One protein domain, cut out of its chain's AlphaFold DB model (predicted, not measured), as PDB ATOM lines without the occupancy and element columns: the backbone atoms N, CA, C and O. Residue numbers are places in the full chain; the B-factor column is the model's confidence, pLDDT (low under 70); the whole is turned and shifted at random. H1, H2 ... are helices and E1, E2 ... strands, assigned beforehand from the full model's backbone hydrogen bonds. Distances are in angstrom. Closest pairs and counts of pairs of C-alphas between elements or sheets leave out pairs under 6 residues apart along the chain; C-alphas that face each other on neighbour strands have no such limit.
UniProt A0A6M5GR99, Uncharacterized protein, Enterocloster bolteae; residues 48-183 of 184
ATOM      1  N   THR A  48     113.320 107.292 100.319       79.50
ATOM      2  CA  THR A  48     114.155 108.463 100.653       79.50
ATOM      3  C   THR A  48     113.446 109.447 101.588       79.50
ATOM      4  O   THR A  48     114.088 110.310 102.183       79.50
ATOM      5  N   LEU A  49     112.124 109.316 101.727       82.25
ATOM      6  CA  LEU A  49     111.307 110.108 102.643       82.25
ATOM      7  C   LEU A  49     111.157 109.446 104.017       82.25
ATOM      8  O   LEU A  49     110.786 110.135 104.971       82.25
ATOM      9  N   ASP A  50     111.452 108.147 104.125       84.75
ATOM     10  CA  ASP A  50     111.356 107.398 105.373       84.75
ATOM     11  C   ASP A  50     112.347 107.934 106.406       84.75
ATOM     12  O   ASP A  50     113.515 108.199 106.114       84.75
ATOM     13  N   TYR A  51     111.893 108.026 107.652       85.88
ATOM     14  CA  TYR A  51     112.803 108.168 108.776       85.88
ATOM     15  C   TYR A  51     113.334 106.798 109.193       85.88
ATOM     16  O   TYR A  51     112.637 105.781 109.142       85.88
ATOM     17  N   VAL A  52     114.577 106.791 109.651       85.44
ATOM     18  CA  VAL A  52     115.232 105.644 110.264       85.44
ATOM     19  C   VAL A  52     115.529 105.941 111.722       85.44
ATOM     20  O   VAL A  52     115.678 107.096 112.127       85.44
ATOM     21  N   TRP A  53     115.585 104.868 112.503       86.56
ATOM     22  CA  TRP A  53     115.856 104.904 113.929       86.56
ATOM     23  C   TRP A  53     117.097 104.087 114.215       86.56
ATOM     24  O   TRP A  53     117.165 102.920 113.831       86.56
ATOM     25  N   THR A  54     118.060 104.688 114.898       84.94
ATOM     26  CA  THR A  54     119.373 104.086 115.084       84.94
ATOM     27  C   THR A  54     119.877 104.324 116.493       84.94
ATOM     28  O   THR A  54     119.989 105.468 116.934       84.94
ATOM     29  N   TRP A  55     120.199 103.243 117.199       85.88
ATOM     30  CA  TRP A  55     120.840 103.322 118.508       85.88
ATOM     31  C   TRP A  55     122.289 103.775 118.363       85.88
ATOM     32  O   TRP A  55     123.084 103.131 117.676       85.88
ATOM     33  N   LEU A  56     122.620 104.892 119.005       84.75
ATOM     34  CA  LEU A  56     123.977 105.434 119.052       84.75
ATOM     35  C   LEU A  56     124.779 104.799 120.195       84.75
ATOM     36  O   LEU A  56     125.978 104.561 120.041       84.75
ATOM     37  N   ASP A  57     124.091 104.479 121.292       84.44
ATOM     38  CA  ASP A  57     124.551 103.707 122.447       84.44
ATOM     39  C   ASP A  57     123.348 103.001 123.117       84.44
ATOM     40  O   ASP A  57     122.259 102.959 122.543       84.44
ATOM     41  N   ASP A  58     123.526 102.426 124.312       79.00
ATOM     42  CA  ASP A  58     122.455 101.730 125.052       79.00
ATOM     43  C   ASP A  58     121.320 102.650 125.538       79.00
ATOM     44  O   ASP A  58     120.267 102.168 125.966       79.00
ATOM     45  N   GLU A  59     121.536 103.962 125.541       81.44
ATOM     46  CA  GLU A  59     120.630 104.963 126.097       81.44
ATOM     47  C   GLU A  59     120.028 105.857 125.013       81.44
ATOM     48  O   GLU A  59     118.877 106.258 125.146       81.44
ATOM     49  N   VAL A  60     120.759 106.153 123.939       85.19
ATOM     50  CA  VAL A  60     120.374 107.134 122.922       85.19
ATOM     51  C   VAL A  60     119.980 106.460 121.616       85.19
ATOM     52  O   VAL A  60     120.786 105.781 120.978       85.19
ATOM     53  N   VAL A  61     118.763 106.754 121.152       86.00
ATOM     54  CA  VAL A  61     118.327 106.462 119.785       86.00
ATOM     55  C   VAL A  61     118.123 107.759 119.002       86.00
ATOM     56  O   VAL A  61     117.417 108.672 119.430       86.00
ATOM     57  N   ALA A  62     118.722 107.836 117.820       87.50
ATOM     58  CA  ALA A  62     118.536 108.938 116.890       87.50
ATOM     59  C   ALA A  62     117.478 108.598 115.837       87.50
ATOM     60  O   ALA A  62     117.440 107.481 115.321       87.50
ATOM     61  N   ARG A  63     116.655 109.589 115.486       87.94
ATOM     62  CA  ARG A  63     115.684 109.545 114.388       87.94
ATOM     63  C   ARG A  63     116.059 110.577 113.332       87.94
ATOM     64  O   ARG A  63     116.021 111.782 113.596       87.94
ATOM     65  N   PHE A  64     116.355 110.123 112.123       84.94
ATOM     66  CA  PHE A  64     116.781 110.985 111.016       84.94
ATOM     67  C   PHE A  64     116.303 110.429 109.671       84.94
ATOM     68  O   PHE A  64     115.861 109.289 109.596       84.94
ATOM     69  N   GLN A  65     116.327 111.247 108.620       83.75
ATOM     70  CA  GLN A  65     116.125 110.759 107.254       83.75
ATOM     71  C   GLN A  65     117.496 110.396 106.687       83.75
ATOM     72  O   GLN A  65     118.371 111.265 106.711       83.75
ATOM     73  N   PRO A  66     117.701 109.158 106.207       73.81
ATOM     74  CA  PRO A  66     118.995 108.725 105.712       73.81
ATOM     75  C   PRO A  66     119.359 109.508 104.444       73.81
ATOM     76  O   PRO A  66     118.621 109.535 103.456       73.81
ATOM     77  N   GLY A  67     120.504 110.179 104.479       68.31
ATOM     78  CA  GLY A  67     121.063 110.938 103.375       68.31
ATOM     79  C   GLY A  67     121.940 110.093 102.448       68.31
ATOM     80  O   GLY A  67     121.957 108.861 102.465       68.31
ATOM     81  N   LYS A  68     122.752 110.769 101.624       55.78
ATOM     82  CA  LYS A  68     123.813 110.131 100.822       55.78
ATOM     83  C   LYS A  68     125.090 109.893 101.653       55.78
ATOM     84  O   LYS A  68     126.181 110.211 101.205       55.78
ATOM     85  N   ARG A  69     124.936 109.261 102.819       53.69
ATOM     86  CA  ARG A  69     125.766 108.130 103.268       53.69
ATOM     87  C   ARG A  69     127.274 108.319 103.531       53.69
ATOM     88  O   ARG A  69     127.919 107.312 103.779       53.69
ATOM     89  N   ALA A  70     127.864 109.515 103.501       47.00
ATOM     90  CA  ALA A  70     129.306 109.668 103.785       47.00
ATOM     91  C   ALA A  70     129.612 110.311 105.150       47.00
ATOM     92  O   ALA A  70     130.711 110.163 105.677       47.00
ATOM     93  N   ASP A  71     128.650 111.032 105.708       52.66
ATOM     94  CA  ASP A  71     128.816 111.918 106.855       52.66
ATOM     95  C   ASP A  71     127.918 111.547 108.043       52.66
ATOM     96  O   ASP A  71     128.044 112.148 109.097       52.66
ATOM     97  N   GLU A  72     127.086 110.510 107.930       69.94
ATOM     98  CA  GLU A  72     126.193 110.026 108.998       69.94
ATOM     99  C   GLU A  72     126.874 109.010 109.930       69.94
ATOM    100  O   GLU A  72     126.278 108.008 110.319       69.94
ATOM    101  N   THR A  73     128.136 109.252 110.288       76.31
ATOM    102  CA  THR A  73     128.822 108.423 111.289       76.31
ATOM    103  C   THR A  73     128.105 108.523 112.637       76.31
ATOM    104  O   THR A  73     127.448 109.525 112.932       76.31
ATOM    105  N   ARG A  74     128.275 107.522 113.510       81.31
ATOM    106  CA  ARG A  74     127.748 107.572 114.889       81.31
ATOM    107  C   ARG A  74     128.099 108.881 115.595       81.31
ATOM    108  O   ARG A  74     127.233 109.489 116.215       81.31
ATOM    109  N   GLU A  75     129.349 109.324 115.475       82.38
ATOM    110  CA  GLU A  75     129.840 110.575 116.067       82.38
ATOM    111  C   GLU A  75     129.085 111.793 115.533       82.38
ATOM    112  O   GLU A  75     128.662 112.648 116.309       82.38
ATOM    113  N   TYR A  76     128.868 111.852 114.219       84.81
ATOM    114  CA  TYR A  76     128.094 112.919 113.603       84.81
ATOM    115  C   TYR A  76     126.640 112.906 114.076       84.81
ATOM    116  O   TYR A  76     126.109 113.946 114.465       84.81
ATOM    117  N   LEU A  77     125.988 111.740 114.074       86.25
ATOM    118  CA  LEU A  77     124.601 111.607 114.516       86.25
ATOM    119  C   LEU A  77     124.453 111.985 115.994       86.25
ATOM    120  O   LEU A  77     123.521 112.707 116.344       86.25
ATOM    121  N   LEU A  78     125.397 111.575 116.845       87.12
ATOM    122  CA  LEU A  78     125.413 111.928 118.262       87.12
ATOM    123  C   LEU A  78     125.591 113.434 118.470       87.12
ATOM    124  O   LEU A  78     124.871 114.035 119.264       87.12
ATOM    125  N   ASP A  79     126.499 114.066 117.728       89.44
ATOM    126  CA  ASP A  79     126.690 115.519 117.749       89.44
ATOM    127  C   ASP A  79     125.402 116.257 117.342       89.44
ATOM    128  O   ASP A  79     124.917 117.136 118.060       89.44
ATOM    129  N   LYS A  80     124.766 115.834 116.242       88.19
ATOM    130  CA  LYS A  80     123.483 116.392 115.789       88.19
ATOM    131  C   LYS A  80     122.363 116.192 116.799       88.19
ATOM    132  O   LYS A  80     121.566 117.115 116.989       88.19
ATOM    133  N   PHE A  81     122.295 115.027 117.434       87.88
ATOM    134  CA  PHE A  81     121.316 114.736 118.474       87.88
ATOM    135  C   PHE A  81     121.519 115.658 119.682       87.88
ATOM    136  O   PHE A  81     120.580 116.326 120.113       87.88
ATOM    137  N   ASN A  82     122.761 115.799 120.153       86.75
ATOM    138  CA  ASN A  82     123.114 116.656 121.288       86.75
ATOM    139  C   ASN A  82     122.812 118.142 121.039       86.75
ATOM    140  O   ASN A  82     122.444 118.866 121.965       86.75
ATOM    141  N   TYR A  83     122.922 118.606 119.789       87.06
ATOM    142  CA  TYR A  83     122.515 119.959 119.397       87.06
ATOM    143  C   TYR A  83     121.009 120.113 119.123       87.06
ATOM    144  O   TYR A  83     120.568 121.212 118.783       87.06
ATOM    145  N   GLY A  84     120.213 119.046 119.246       83.00
ATOM    146  CA  GLY A  84     118.777 119.057 118.952       83.00
ATOM    147  C   GLY A  84     118.455 119.262 117.468       83.00
ATOM    148  O   GLY A  84     117.387 119.770 117.133       83.00
ATOM    149  N   MET A  85     119.391 118.925 116.572       84.38
ATOM    150  CA  MET A  85     119.229 119.069 115.120       84.38
ATOM    151  C   MET A  85     118.519 117.877 114.473       84.38
ATOM    152  O   MET A  85     117.951 118.024 113.391       84.38
ATOM    153  N   ILE A  86     118.563 116.710 115.114       85.88
ATOM    154  CA  ILE A  86     117.814 115.513 114.723       85.88
ATOM    155  C   ILE A  86     116.950 115.049 115.893       85.88
ATOM    156  O   ILE A  86     117.219 115.380 117.047       85.88
ATOM    157  N   GLY A  87     115.875 114.328 115.576       81.62
ATOM    158  CA  GLY A  87     114.961 113.798 116.582       81.62
ATOM    159  C   GLY A  87     115.493 112.520 117.223       81.62
ATOM    160  O   GLY A  87     116.577 112.038 116.895       81.62
ATOM    161  N   GLY A  88     114.687 111.941 118.106       80.62
ATOM    162  CA  GLY A  88     114.998 110.695 118.797       80.62
ATOM    163  C   GLY A  88     114.631 110.781 120.272       80.62
ATOM    164  O   GLY A  88     113.816 111.619 120.665       80.62
ATOM    165  N   GLY A  89     115.246 109.932 121.086       77.62
ATOM    166  CA  GLY A  89     114.974 109.881 122.514       77.62
ATOM    167  C   GLY A  89     116.051 109.148 123.297       77.62
ATOM    168  O   GLY A  89     116.878 108.429 122.735       77.62
ATOM    169  N   HIS A  90     116.008 109.341 124.613       70.62
ATOM    170  CA  HIS A  90     116.700 108.470 125.548       70.62
ATOM    171  C   HIS A  90     115.779 107.289 125.834       70.62
ATOM    172  O   HIS A  90     114.858 107.428 126.633       70.62
ATOM    173  N   GLY A  91     115.966 106.177 125.131       62.12
ATOM    174  CA  GLY A  91     115.063 105.038 125.224       62.12
ATOM    175  C   GLY A  91     113.768 105.171 124.422       62.12
ATOM    176  O   GLY A  91     113.161 106.234 124.343       62.12
ATOM    177  N   ILE A  92     113.335 104.070 123.802       56.69
ATOM    178  CA  ILE A  92     112.130 104.005 122.943       56.69
ATOM    179  C   ILE A  92     110.885 103.557 123.731       56.69
ATOM    180  O   ILE A  92     109.774 103.530 123.206       56.69
ATOM    181  N   LYS A  93     111.045 103.214 125.011       52.50
ATOM    182  CA  LYS A  93     109.937 102.865 125.906       52.50
ATOM    183  C   LYS A  93     109.454 104.115 126.654       52.50
ATOM    184  O   LYS A  93     110.254 105.004 126.944       52.50
ATOM    185  N   ASP A  94     108.162 104.159 126.994       46.78
ATOM    186  CA  ASP A  94     107.477 105.257 127.715       46.78
ATOM    187  C   ASP A  94     108.138 105.668 129.057       46.78
ATOM    188  O   ASP A  94     107.751 106.657 129.677       46.78
ATOM    189  N   ASP A  95     109.136 104.918 129.522       44.72
ATOM    190  CA  ASP A  95     109.892 105.091 130.761       44.72
ATOM    191  C   ASP A  95     111.346 105.566 130.561       44.72
ATOM    192  O   ASP A  95     112.100 105.652 131.531       44.72
ATOM    193  N   GLY A  96     111.759 105.886 129.331       49.97
ATOM    194  CA  GLY A  96     113.154 106.212 129.021       49.97
ATOM    195  C   GLY A  96     114.084 104.993 129.063       49.97
ATOM    196  O   GLY A  96     115.275 105.113 129.358       49.97
ATOM    197  N   GLY A  97     113.524 103.800 128.834       54.19
ATOM    198  CA  GLY A  97     114.215 102.522 128.970       54.19
ATOM    199  C   GLY A  97     115.391 102.331 128.009       54.19
ATOM    200  O   GLY A  97     115.315 102.643 126.823       54.19
ATOM    201  N   LYS A  98     116.473 101.750 128.533       63.78
ATOM    202  CA  LYS A  98     117.672 101.359 127.777       63.78
ATOM    203  C   LYS A  98     117.350 100.287 126.735       63.78
ATOM    204  O   LYS A  98     116.339  99.588 126.844       63.78
ATOM    205  N   ARG A  99     118.217 100.112 125.737       71.25
ATOM    206  CA  ARG A  99     118.097  98.991 124.801       71.25
ATOM    207  C   ARG A  99     118.333  97.667 125.533       71.25
ATOM    208  O   ARG A  99     119.429  97.382 126.002       71.25
ATOM    209  N   GLU A 100     117.280  96.862 125.646       65.56
ATOM    210  CA  GLU A 100     117.296  95.590 126.391       65.56
ATOM    211  C   GLU A 100     117.265  94.351 125.484       65.56
ATOM    212  O   GLU A 100     117.539  93.245 125.945       65.56
ATOM    213  N   THR A 101     116.925  94.518 124.204       66.56
ATOM    214  CA  THR A 101     116.766  93.421 123.241       66.56
ATOM    215  C   THR A 101     117.696  93.600 122.051       66.56
ATOM    216  O   THR A 101     117.649  94.617 121.361       66.56
ATOM    217  N   TYR A 102     118.497  92.567 121.796       78.69
ATOM    218  CA  TYR A 102     119.438  92.469 120.683       78.69
ATOM    219  C   TYR A 102     119.100  91.236 119.864       78.69
ATOM    220  O   TYR A 102     119.816  90.235 119.880       78.69
ATOM    221  N   SER A 103     117.945  91.278 119.214       87.25
ATOM    222  CA  SER A 103     117.439  90.156 118.443       87.25
ATOM    223  C   SER A 103     116.676  90.603 117.213       87.25
ATOM    224  O   SER A 103     116.264  91.762 117.090       87.25
ATOM    225  N   GLY A 104     116.537  89.680 116.275       87.56
ATOM    226  CA  GLY A 104     115.828  89.917 115.038       87.56
ATOM    227  C   GLY A 104     115.797  88.679 114.169       87.56
ATOM    228  O   GLY A 104     116.336  87.628 114.518       87.56
ATOM    229  N   LYS A 105     115.185  88.843 113.005       90.75
ATOM    230  CA  LYS A 105     114.997  87.777 112.029       90.75
ATOM    231  C   LYS A 105     115.644  88.129 110.702       90.75
ATOM    232  O   LYS A 105     115.634  89.282 110.254       90.75
ATOM    233  N   TRP A 106     116.155  87.100 110.048       88.94
ATOM    234  CA  TRP A 106     116.635  87.198 108.682       88.94
ATOM    235  C   TRP A 106     115.460  87.244 107.710       88.94
ATOM    236  O   TRP A 106     114.461  86.544 107.872       88.94
ATOM    237  N   SER A 107     115.583  88.060 106.670       86.69
ATOM    238  CA  SER A 107     114.650  88.030 105.550       86.69
ATOM    239  C   SER A 107     115.378  88.268 104.237       86.69
ATOM    240  O   SER A 107     116.410  88.939 104.197       86.69
ATOM    241  N   GLN A 108     114.840  87.706 103.163       87.00
ATOM    242  CA  GLN A 108     115.396  87.840 101.825       87.00
ATOM    243  C   GLN A 108     114.331  88.430 100.904       87.00
ATOM    244  O   GLN A 108     113.182  87.982 100.917       87.00
ATOM    245  N   SER A 109     114.700  89.451 100.130       83.12
ATOM    246  CA  SER A 109     113.816  90.021  99.114       83.12
ATOM    247  C   SER A 109     113.636  89.069  97.926       83.12
ATOM    248  O   SER A 109     114.402  88.120  97.747       83.12
ATOM    249  N   GLU A 110     112.645  89.342  97.070       85.12
ATOM    250  CA  GLU A 110     112.437  88.590  95.819       85.12
ATOM    251  C   GLU A 110     113.660  88.650  94.884       85.12
ATOM    252  O   GLU A 110     113.935  87.692  94.163       85.12
ATOM    253  N   ASP A 111     114.434  89.736  94.961       81.56
ATOM    254  CA  ASP A 111     115.676  89.937  94.208       81.56
ATOM    255  C   ASP A 111     116.894  89.237  94.847       81.56
ATOM    256  O   ASP A 111     118.022  89.378  94.373       81.56
ATOM    257  N   GLY A 112     116.688  88.478  95.930       82.38
ATOM    258  CA  GLY A 112     117.721  87.689  96.603       82.38
ATOM    259  C   GLY A 112     118.585  88.468  97.597       82.38
ATOM    260  O   GLY A 112     119.531  87.898  98.139       82.38
ATOM    261  N   ILE A 113     118.271  89.738  97.869       81.81
ATOM    262  CA  ILE A 113     119.039  90.576  98.799       81.81
ATOM    263  C   ILE A 113     118.647  90.225 100.234       81.81
ATOM    264  O   ILE A 113     117.470  90.285 100.597       81.81
ATOM    265  N   TRP A 114     119.639  89.884 101.055       85.31
ATOM    266  CA  TRP A 114     119.436  89.660 102.481       85.31
ATOM    267  C   TRP A 114     119.255  90.972 103.243       85.31
ATOM    268  O   TRP A 114     119.841  92.014 102.941       85.31
ATOM    269  N   SER A 115     118.444  90.903 104.284       83.75
ATOM    270  CA  SER A 115     118.280  91.952 105.278       83.75
ATOM    271  C   SER A 115     118.055  91.318 106.643       83.75
ATOM    272  O   SER A 115     117.638  90.160 106.753       83.75
ATOM    273  N   PHE A 116     118.327  92.087 107.688       85.56
ATOM    274  CA  PHE A 116     118.064  91.682 109.057       85.56
ATOM    275  C   PHE A 116     117.102  92.681 109.682       85.56
ATOM    276  O   PHE A 116     117.395  93.875 109.754       85.56
ATOM    277  N   GLN A 117     115.937  92.197 110.103       85.88
ATOM    278  CA  GLN A 117     114.948  93.019 110.782       85.88
ATOM    279  C   GLN A 117     115.106  92.833 112.286       85.88
ATOM    280  O   GLN A 117     114.753  91.783 112.819       85.88
ATOM    281  N   PHE A 118     115.606  93.869 112.957       84.88
ATOM    282  CA  PHE A 118     115.635  93.928 114.413       84.88
ATOM    283  C   PHE A 118     114.212  93.997 114.972       84.88
ATOM    284  O   PHE A 118     113.349  94.676 114.411       84.88
ATOM    285  N   ASP A 119     113.974  93.320 116.095       84.75
ATOM    286  CA  ASP A 119     112.651  93.252 116.734       84.75
ATOM    287  C   ASP A 119     112.155  94.620 117.226       84.75
ATOM    288  O   ASP A 119     110.952  94.859 117.329       84.75
ATOM    289  N   ASP A 120     113.087  95.530 117.515       80.56
ATOM    290  CA  ASP A 120     112.812  96.910 117.912       80.56
ATOM    291  C   ASP A 120     112.618  97.861 116.715       80.56
ATOM    292  O   ASP A 120     112.437  99.061 116.915       80.56
ATOM    293  N   TYR A 121     112.627  97.334 115.483       81.62
ATOM    294  CA  TYR A 121     112.484  98.063 114.216       81.62
ATOM    295  C   TYR A 121     113.528  99.170 113.992       81.62
ATOM    296  O   TYR A 121     113.321 100.067 113.169       81.62
ATOM    297  N   THR A 122     114.661  99.106 114.697       83.50
ATOM    298  CA  THR A 122     115.808  99.992 114.470       83.50
ATOM    299  C   THR A 122     116.747  99.446 113.393       83.50
ATOM    300  O   THR A 122     116.646  98.291 112.978       83.50
ATOM    301  N   ILE A 123     117.660 100.293 112.917       79.12
ATOM    302  CA  ILE A 123     118.787  99.903 112.064       79.12
ATOM    303  C   ILE A 123     120.106 100.165 112.807       79.12
ATOM    304  O   ILE A 123     120.163 101.074 113.641       79.12
ATOM    305  N   PRO A 124     121.176  99.410 112.526       74.69
ATOM    306  CA  PRO A 124     122.467  99.620 113.166       74.69
ATOM    307  C   PRO A 124     123.204 100.818 112.554       74.69
ATOM    308  O   PRO A 124     123.063 101.086 111.360       74.69
ATOM    309  N   VAL A 125     124.015 101.522 113.356       73.75
ATOM    310  CA  VAL A 125     124.998 102.473 112.805       73.75
ATOM    311  C   VAL A 125     126.191 101.678 112.295       73.75
ATOM    312  O   VAL A 125     126.748 100.873 113.043       73.75
ATOM    313  N   ASP A 126     126.635 101.967 111.076       75.88
ATOM    314  CA  ASP A 126     127.836 101.397 110.463       75.88
ATOM    315  C   ASP A 126     127.779  99.856 110.350       75.88
ATOM    316  O   ASP A 126     127.301  99.300 109.356       75.88
ATOM    317  N   VAL A 127     128.263  99.164 111.384       86.62
ATOM    318  CA  VAL A 127     128.421  97.712 111.461       86.62
ATOM    319  C   VAL A 127     127.755  97.148 112.713       86.62
ATOM    320  O   VAL A 127     127.664  97.795 113.756       86.62
ATOM    321  N   THR A 128     127.305  95.903 112.636       88.62
ATOM    322  CA  THR A 128     126.752  95.167 113.777       88.62
ATOM    323  C   THR A 128     127.153  93.709 113.722       88.62
ATOM    324  O   THR A 128     127.403  93.156 112.651       88.62
ATOM    325  N   LYS A 129     127.253  93.097 114.901       90.62
ATOM    326  CA  LYS A 129     127.524  91.676 115.041       90.62
ATOM    327  C   LYS A 129     126.206  90.916 115.181       90.62
ATOM    328  O   LYS A 129     125.398  91.268 116.032       90.62
ATOM    329  N   ILE A 130     125.996  89.908 114.341       89.94
ATOM    330  CA  ILE A 130     124.857  88.987 114.407       89.94
ATOM    331  C   ILE A 130     125.418  87.575 114.528       89.94
ATOM    332  O   ILE A 130     126.218  87.159 113.691       89.94
ATOM    333  N   ASP A 131     125.044  86.867 115.590       90.00
ATOM    334  CA  ASP A 131     125.511  85.517 115.920       90.00
ATOM    335  C   ASP A 131     127.043  85.379 115.857       90.00
ATOM    336  O   ASP A 131     127.595  84.400 115.353       90.00
ATOM    337  N   GLY A 132     127.761  86.395 116.346       88.38
ATOM    338  CA  GLY A 132     129.224  86.412 116.331       88.38
ATOM    339  C   GLY A 132     129.872  86.951 115.047       88.38
ATOM    340  O   GLY A 132     131.083  87.181 115.044       88.38
ATOM    341  N   VAL A 133     129.106  87.195 113.980       91.62
ATOM    342  CA  VAL A 133     129.612  87.602 112.657       91.62
ATOM    343  C   VAL A 133     129.331  89.081 112.392       91.62
ATOM    344  O   VAL A 133     128.245  89.569 112.680       91.62
ATOM    345  N   LEU A 134     130.310  89.819 111.854       92.94
ATOM    346  CA  LEU A 134     130.164  91.246 111.549       92.94
ATOM    347  C   LEU A 134     129.542  91.479 110.170       92.94
ATOM    348  O   LEU A 134     130.024  90.970 109.156       92.94
ATOM    349  N   TYR A 135     128.537  92.345 110.144       91.19
ATOM    350  CA  TYR A 135     127.829  92.784 108.950       91.19
ATOM    351  C   TYR A 135     127.786  94.310 108.893       91.19
ATOM    352  O   TYR A 135     127.679  94.966 109.931       91.19
ATOM    353  N   ALA A 136     127.844  94.873 107.687       89.50
ATOM    354  CA  ALA A 136     127.623  96.295 107.456       89.50
ATOM    355  C   ALA A 136     126.334  96.504 106.668       89.50
ATOM    356  O   ALA A 136     126.097  95.861 105.643       89.50
ATOM    357  N   PHE A 137     125.529  97.448 107.141       82.56
ATOM    358  CA  PHE A 137     124.207  97.723 106.601       82.56
ATOM    359  C   PHE A 137     124.218  99.022 105.819       82.56
ATOM    360  O   PHE A 137     124.886  99.990 106.183       82.56
ATOM    361  N   ASN A 138     123.440  99.078 104.745       77.50
ATOM    362  CA  ASN A 138     123.186 100.357 104.111       77.50
ATOM    363  C   ASN A 138     122.355 101.292 104.998       77.50
ATOM    364  O   ASN A 138     121.756 100.856 105.977       77.50
ATOM    365  N   GLY A 139     122.258 102.572 104.619       68.75
ATOM    366  CA  GLY A 139     121.396 103.541 105.319       68.75
ATOM    367  C   GLY A 139     119.904 103.162 105.352       68.75
ATOM    368  O   GLY A 139     119.112 103.861 105.968       68.75
ATOM    369  N   TYR A 140     119.521 102.056 104.707       71.31
ATOM    370  CA  TYR A 140     118.181 101.483 104.682       71.31
ATOM    371  C   TYR A 140     118.080 100.108 105.376       71.31
ATOM    372  O   TYR A 140     117.020  99.483 105.302       71.31
ATOM    373  N   GLY A 141     119.142  99.623 106.033       73.56
ATOM    374  CA  GLY A 141     119.154  98.328 106.727       73.56
ATOM    375  C   GLY A 141     119.332  97.093 105.828       73.56
ATOM    376  O   GLY A 141     118.979  95.988 106.232       73.56
ATOM    377  N   GLU A 142     119.870  97.243 104.618       81.19
ATOM    378  CA  GLU A 142     120.087  96.142 103.666       81.19
ATOM    379  C   GLU A 142     121.550  95.701 103.623       81.19
ATOM    380  O   GLU A 142     122.470  96.515 103.776       81.19
ATOM    381  N   LEU A 143     121.754  94.416 103.341       87.06
ATOM    382  CA  LEU A 143     123.058  93.773 103.291       87.06
ATOM    383  C   LEU A 143     123.457  93.541 101.837       87.06
ATOM    384  O   LEU A 143     123.019  92.594 101.186       87.06
ATOM    385  N   VAL A 144     124.274  94.449 101.312       87.44
ATOM    386  CA  VAL A 144     124.671  94.460  99.899       87.44
ATOM    387  C   VAL A 144     126.174  94.297  99.765       87.44
ATOM    388  O   VAL A 144     126.927  94.805 100.594       87.44
ATOM    389  N   GLU A 145     126.619  93.621  98.709       90.19
ATOM    390  CA  GLU A 145     128.034  93.554  98.338       90.19
ATOM    391  C   GLU A 145     128.544  94.921  97.859       90.19
ATOM    392  O   GLU A 145     127.826  95.689  97.213       90.19
ATOM    393  N   GLY A 146     129.809  95.228  98.148       89.12
ATOM    394  CA  GLY A 146     130.472  96.418  97.625       89.12
ATOM    395  C   GLY A 146     130.119  97.715  98.357       89.12
ATOM    396  O   GLY A 146     130.516  98.792  97.897       89.12
ATOM    397  N   TYR A 147     129.405  97.637  99.481       87.62
ATOM    398  CA  TYR A 147     129.138  98.795 100.320       87.62
ATOM    399  C   TYR A 147     130.390  99.214 101.084       87.62
ATOM    400  O   TYR A 147     130.950  98.419 101.829       87.62
ATOM    401  N   ASP A 148     130.803 100.465 100.903       88.62
ATOM    402  CA  ASP A 148     131.897 101.089 101.644       88.62
ATOM    403  C   ASP A 148     131.467 101.377 103.087       88.62
ATOM    404  O   ASP A 148     130.609 102.230 103.313       88.62
ATOM    405  N   TYR A 149     132.025 100.627 104.037       86.38
ATOM    406  CA  TYR A 149     131.678 100.740 105.456       86.38
ATOM    407  C   TYR A 149     132.775 101.388 106.301       86.38
ATOM    408  O   TYR A 149     132.492 101.834 107.409       86.38
ATOM    409  N   TRP A 150     134.026 101.421 105.828       87.62
ATOM    410  CA  TRP A 150     135.138 102.002 106.582       87.62
ATOM    411  C   TRP A 150     136.359 102.234 105.687       87.62
ATOM    412  O   TRP A 150     136.903 101.279 105.147       87.62
ATOM    413  N   ASN A 151     136.836 103.476 105.555       87.50
ATOM    414  CA  ASN A 151     138.089 103.826 104.860       87.50
ATOM    415  C   ASN A 151     138.295 103.166 103.476       87.50
ATOM    416  O   ASN A 151     139.413 102.794 103.118       87.50
ATOM    417  N   GLY A 152     137.238 103.018 102.670       86.88
ATOM    418  CA  GLY A 152     137.330 102.381 101.353       86.88
ATOM    419  C   GLY A 152     137.238 100.853 101.384       86.88
ATOM    420  O   GLY A 152     137.222 100.224 100.320       86.88
ATOM    421  N   HIS A 153     137.158 100.244 102.570       90.31
ATOM    422  CA  HIS A 153     136.853  98.830 102.734       90.31
ATOM    423  C   HIS A 153     135.381  98.583 102.452       90.31
ATOM    424  O   HIS A 153     134.490  99.250 102.982       90.31
ATOM    425  N   LYS A 154     135.144  97.584 101.606       92.31
ATOM    426  CA  LYS A 154     133.820  97.253 101.104       92.31
ATOM    427  C   LYS A 154     133.356  95.901 101.605       92.31
ATOM    428  O   LYS A 154     134.175  95.008 101.820       92.31
ATOM    429  N   THR A 155     132.051  95.765 101.795       92.00
ATOM    430  CA  THR A 155     131.418  94.494 102.149       92.00
ATOM    431  C   THR A 155     131.653  93.446 101.067       92.00
ATOM    432  O   THR A 155     131.661  93.752  99.870       92.00
ATOM    433  N   ALA A 156     131.812  92.198 101.500       92.69
ATOM    434  CA  ALA A 156     131.676  91.038 100.632       92.69
ATOM    435  C   ALA A 156     130.181  90.721 100.407       92.69
ATOM    436  O   ALA A 156     129.306  91.529 100.736       92.69
ATOM    437  N   ALA A 157     129.889  89.550  99.837       90.12
ATOM    438  CA  ALA A 157     128.522  89.061  99.670       90.12
ATOM    439  C   ALA A 157     127.718  89.148 100.980       90.12
ATOM    440  O   ALA A 157     128.272  88.994 102.072       90.12
ATOM    441  N   ASP A 158     126.419  89.422 100.852       88.69
ATOM    442  CA  ASP A 158     125.466  89.501 101.965       88.69
ATOM    443  C   ASP A 158     125.881  90.493 103.067       88.69
ATOM    444  O   ASP A 158     125.628  90.285 104.252       88.69
ATOM    445  N   GLY A 159     126.552  91.587 102.683       89.12
ATOM    446  CA  GLY A 159     126.957  92.653 103.604       89.12
ATOM    447  C   GLY A 159     128.067  92.257 104.584       89.12
ATOM    448  O   GLY A 159     128.309  92.978 105.552       89.12
ATOM    449  N   LEU A 160     128.745  91.128 104.356       93.62
ATOM    450  CA  LEU A 160     129.749  90.593 105.271       93.62
ATOM    451  C   LEU A 160     130.970  91.518 105.391       93.62
ATOM    452  O   LEU A 160     131.555  91.951 104.392       93.62
ATOM    453  N   VAL A 161     131.397  91.767 106.628       93.81
ATOM    454  CA  VAL A 161     132.608  92.529 106.948       93.81
ATOM    455  C   VAL A 161     133.780  91.566 107.098       93.81
ATOM    456  O   VAL A 161     133.849  90.785 108.043       93.81
ATOM    457  N   THR A 162     134.728  91.636 106.165       92.94
ATOM    458  CA  THR A 162     135.912  90.759 106.139       92.94
ATOM    459  C   THR A 162     137.224  91.503 106.389       92.94
ATOM    460  O   THR A 162     138.292  90.932 106.176       92.94
ATOM    461  N   CYS A 163     137.178  92.783 106.780       91.69
ATOM    462  CA  CYS A 163     138.392  93.544 107.060       91.69
ATOM    463  C   CYS A 163     139.093  92.990 108.304       91.69
ATOM    464  O   CYS A 163     138.504  92.879 109.378       91.69
ATOM    465  N   THR A 164     140.368  92.650 108.138       92.00
ATOM    466  CA  THR A 164     141.245  92.162 109.206       92.00
ATOM    467  C   THR A 164     142.326  93.175 109.567       92.00
ATOM    468  O   THR A 164     143.283  92.817 110.255       92.00
ATOM    469  N   ASP A 165     142.231  94.412 109.068       93.75
ATOM    470  CA  ASP A 165     143.237  95.426 109.354       93.75
ATOM    471  C   ASP A 165     143.238  95.758 110.851       93.75
ATOM    472  O   ASP A 165     142.175  96.009 111.427       93.75
ATOM    473  N   PRO A 166     144.411  95.785 111.506       92.81
ATOM    474  CA  PRO A 166     144.487  96.052 112.939       92.81
ATOM    475  C   PRO A 166     143.859  97.390 113.339       92.81
ATOM    476  O   PRO A 166     143.209  97.469 114.375       92.81
ATOM    477  N   GLU A 167     144.005  98.423 112.505       92.44
ATOM    478  CA  GLU A 167     143.387  99.732 112.740       92.44
ATOM    479  C   GLU A 167     141.859  99.656 112.733       92.44
ATOM    480  O   GLU A 167     141.214 100.295 113.562       92.44
ATOM    481  N   PHE A 168     141.283  98.840 111.849       90.69
ATOM    482  CA  PHE A 168     139.846  98.600 111.836       90.69
ATOM    483  C   PHE A 168     139.403  97.867 113.102       90.69
ATOM    484  O   PHE A 168     138.426  98.266 113.723       90.69
ATOM    485  N   ILE A 169     140.142  96.845 113.537       90.00
ATOM    486  CA  ILE A 169     139.831  96.108 114.772       90.00
ATOM    487  C   ILE A 169     139.852  97.049 115.983       90.00
ATOM    488  O   ILE A 169     138.906  97.055 116.765       90.00
ATOM    489  N   THR A 170     140.873  97.901 116.108       88.94
ATOM    490  CA  THR A 170     140.924  98.926 117.163       88.94
ATOM    491  C   THR A 170     139.794  99.944 117.024       88.94
ATOM    492  O   THR A 170     139.218 100.357 118.026       88.94
ATOM    493  N   TYR A 171     139.430 100.336 115.801       87.50
ATOM    494  CA  TYR A 171     138.264 101.186 115.578       87.50
ATOM    495  C   TYR A 171     136.992 100.520 116.119       87.50
ATOM    496  O   TYR A 171     136.287 101.150 116.903       87.50
ATOM    497  N   LEU A 172     136.740  99.241 115.813       87.06
ATOM    498  CA  LEU A 172     135.575  98.506 116.321       87.06
ATOM    499  C   LEU A 172     135.502  98.493 117.855       87.06
ATOM    500  O   LEU A 172     134.414  98.621 118.403       87.06
ATOM    501  N   GLU A 173     136.639  98.395 118.551       84.81
ATOM    502  CA  GLU A 173     136.701  98.433 120.024       84.81
ATOM    503  C   GLU A 173     136.264  99.779 120.622       84.81
ATOM    504  O   GLU A 173     135.873  99.841 121.787       84.81
ATOM    505  N   THR A 174     136.323 100.857 119.839       80.62
ATOM    506  CA  THR A 174     135.864 102.190 120.263       80.62
ATOM    507  C   THR A 174     134.397 102.450 119.935       80.62
ATOM    508  O   THR A 174     133.828 103.425 120.423       80.62
ATOM    509  N   GLN A 175     133.779 101.599 119.113       81.44
ATOM    510  CA  GLN A 175     132.404 101.775 118.667       81.44
ATOM    511  C   GLN A 175     131.414 100.988 119.531       81.44
ATOM    512  O   GLN A 175     131.701  99.906 120.041       81.44
ATOM    513  N   TYR A 176     130.192 101.507 119.625       79.75
ATOM    514  CA  TYR A 176     129.064 100.757 120.163       79.75
ATOM    515  C   TYR A 176     128.576  99.725 119.136       79.75
ATOM    516  O   TYR A 176     127.880 100.074 118.179       79.75
ATOM    517  N   ILE A 177     128.970  98.463 119.322       84.38
ATOM    518  CA  ILE A 177     128.631  97.340 118.435       84.38
ATOM    519  C   ILE A 177     128.011  96.227 119.280       84.38
ATOM    520  O   ILE A 177     128.732  95.358 119.784       84.38
ATOM    521  N   PRO A 178     126.688  96.250 119.479       77.81
ATOM    522  CA  PRO A 178     126.032  95.205 120.239       77.81
ATOM    523  C   PRO A 178     126.088  93.858 119.509       77.81
ATOM    524  O   PRO A 178     126.026  93.796 118.277       77.81
ATOM    525  N   ASP A 179     126.191  92.779 120.286       83.88
ATOM    526  CA  ASP A 179     126.099  91.411 119.775       83.88
ATOM    527  C   ASP A 179     124.631  90.991 119.725       83.88
ATOM    528  O   ASP A 179     123.950  90.936 120.752       83.88
ATOM    529  N   CYS A 180     124.134  90.759 118.517       86.94
ATOM    530  CA  CYS A 180     122.736  90.474 118.248       86.94
ATOM    531  C   CYS A 180     122.548  88.989 117.957       86.94
ATOM    532  O   CYS A 180     123.384  88.359 117.318       86.94
ATOM    533  N   THR A 181     121.438  88.425 118.417       89.38
ATOM    534  CA  THR A 181     121.095  87.016 118.201       89.38
ATOM    535  C   THR A 181     119.993  86.906 117.159       89.38
ATOM    536  O   THR A 181     118.977  87.597 117.269       89.38
ATOM    537  N   SER A 182     120.156  86.046 116.155       88.88
ATOM    538  CA  SER A 182     119.065  85.776 115.219       88.88
ATOM    539  C   SER A 182     118.076  84.744 115.763       88.88
ATOM    540  O   SER A 182     118.422  83.853 116.544       88.88
ATOM    541  N   HIS A 183     116.817  84.873 115.355       87.50
ATOM    542  CA  HIS A 183     115.778  83.866 115.547       87.50
ATOM    543  C   HIS A 183     115.014  83.610 114.242       87.50
ATOM    544  O   HIS A 183     115.174  84.341 113.259       87.50
TER     545      HIS A 183
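This is residues 48 to 183 of the 184 residues of an uncharacterized protein of Enterocloster bolteae (UniProt A0A6M5GR99). A five-stranded sheet, strongly twisted and curled like part of a barrel, makes one part of the domain, and a small three-stranded sheet with helix H1 across one face makes a separate second part. The second helix, H2, is on neither sheet and lies far out, after a long stretch without a named element, residues 151 to 165. The printed part has 136 residues with two named helices and nine named strands, in the order E1 E2 H1 E3 E4 E5 E6 E7 E8 H2 E9; the class is mixed, helices and strands, with 58 residues, under half, in named elements. The larger sheet runs E5 E4 E9 E6 E7 and is mixed, while the smaller runs E1 E2 E3 and is antiparallel. The whole is compact, with a radius of gyration of the C-alphas of 14.5 A and spans of 38 by 32 by 29 A.

In the larger sheet, E9, residues 179 to 183, is an inner strand with staggered pairing. Its residues 181 to 183 pair with E4, residues 103 to 108, which is parallel to it at 60 degrees; N 183 and O 104 are 2.9 A apart, within hydrogen-bond range. Its residues 179 to 180 pair with E6, residues 127 to 130, parallel at 50 degrees, with N 180 and O 129 at 2.8 A. E4 forms a hairpin with the edge strand E5, residues 114 to 118, antiparallel at 153 degrees, with N 115 and O 107 at 2.8 A. E6 forms a hairpin with the other edge strand, E7, residues 133 to 136, antiparallel at 146 degrees, with N 130 and O 133 at 2.8 A. E8, residues 148 to 150, pairs with no named strand, but pairs antiparallel with residues 153 to 154; its closest C-alphas to E7 are those of Tyr 149 and Ala 136, 6.3 A apart. The closest C-alphas of E8 and H2, residues 166 to 174, are those of Trp 150 and Phe 168, 7.8 A apart. In the smaller sheet, E2, residues 60 to 64, is the inner strand. It forms a hairpin with E1, residues 52 to 55, antiparallel at 160 degrees, with N 52 and O 64 at 2.8 A. It is antiparallel at 168 degrees to E3, residues 87 to 90, with N 63 and O 87 at 2.8 A. H1, residues 74 to 82, is on this sheet at a height over the sheet of 9.3 A; it lies over E2 and only just over E1, with 3 of its 9 C-alphas there. It runs across the strands, at 89 degrees to E2 on the local plane, and the closest C-alphas of the two are those of Phe 81 and Ala 62, 6.6 A apart. In H1 and H2 every O i to N i+4 pair is within hydrogen-bond range. H1 and H2 are apart, and E2 is apart from E9.

E4 is the longest strand by residues and measures 16.9 A from first to last C-alpha. E9 measures 13.5 A, E5 13.2 A and E2 13.0 A; H2 measures 12.9 A and H1 12.0 A. E1 begins at C-alpha 52, (115.232, 105.644, 110.264). H2 begins at C-alpha 166, (144.487, 96.052, 112.939). E9 ends at C-alpha 183, (115.778, 83.866, 115.547).

The C-alphas farthest apart are those of Asp 94 and Asp 165, 41.4 A. The printed part has no cut. The links E3 to E4, E7 to E8 and E8 to H2 are long. The mean pLDDT of the printed part is 81.9; residues 67 to 72, 91 to 98, 100 to 101 and 139 are under 70.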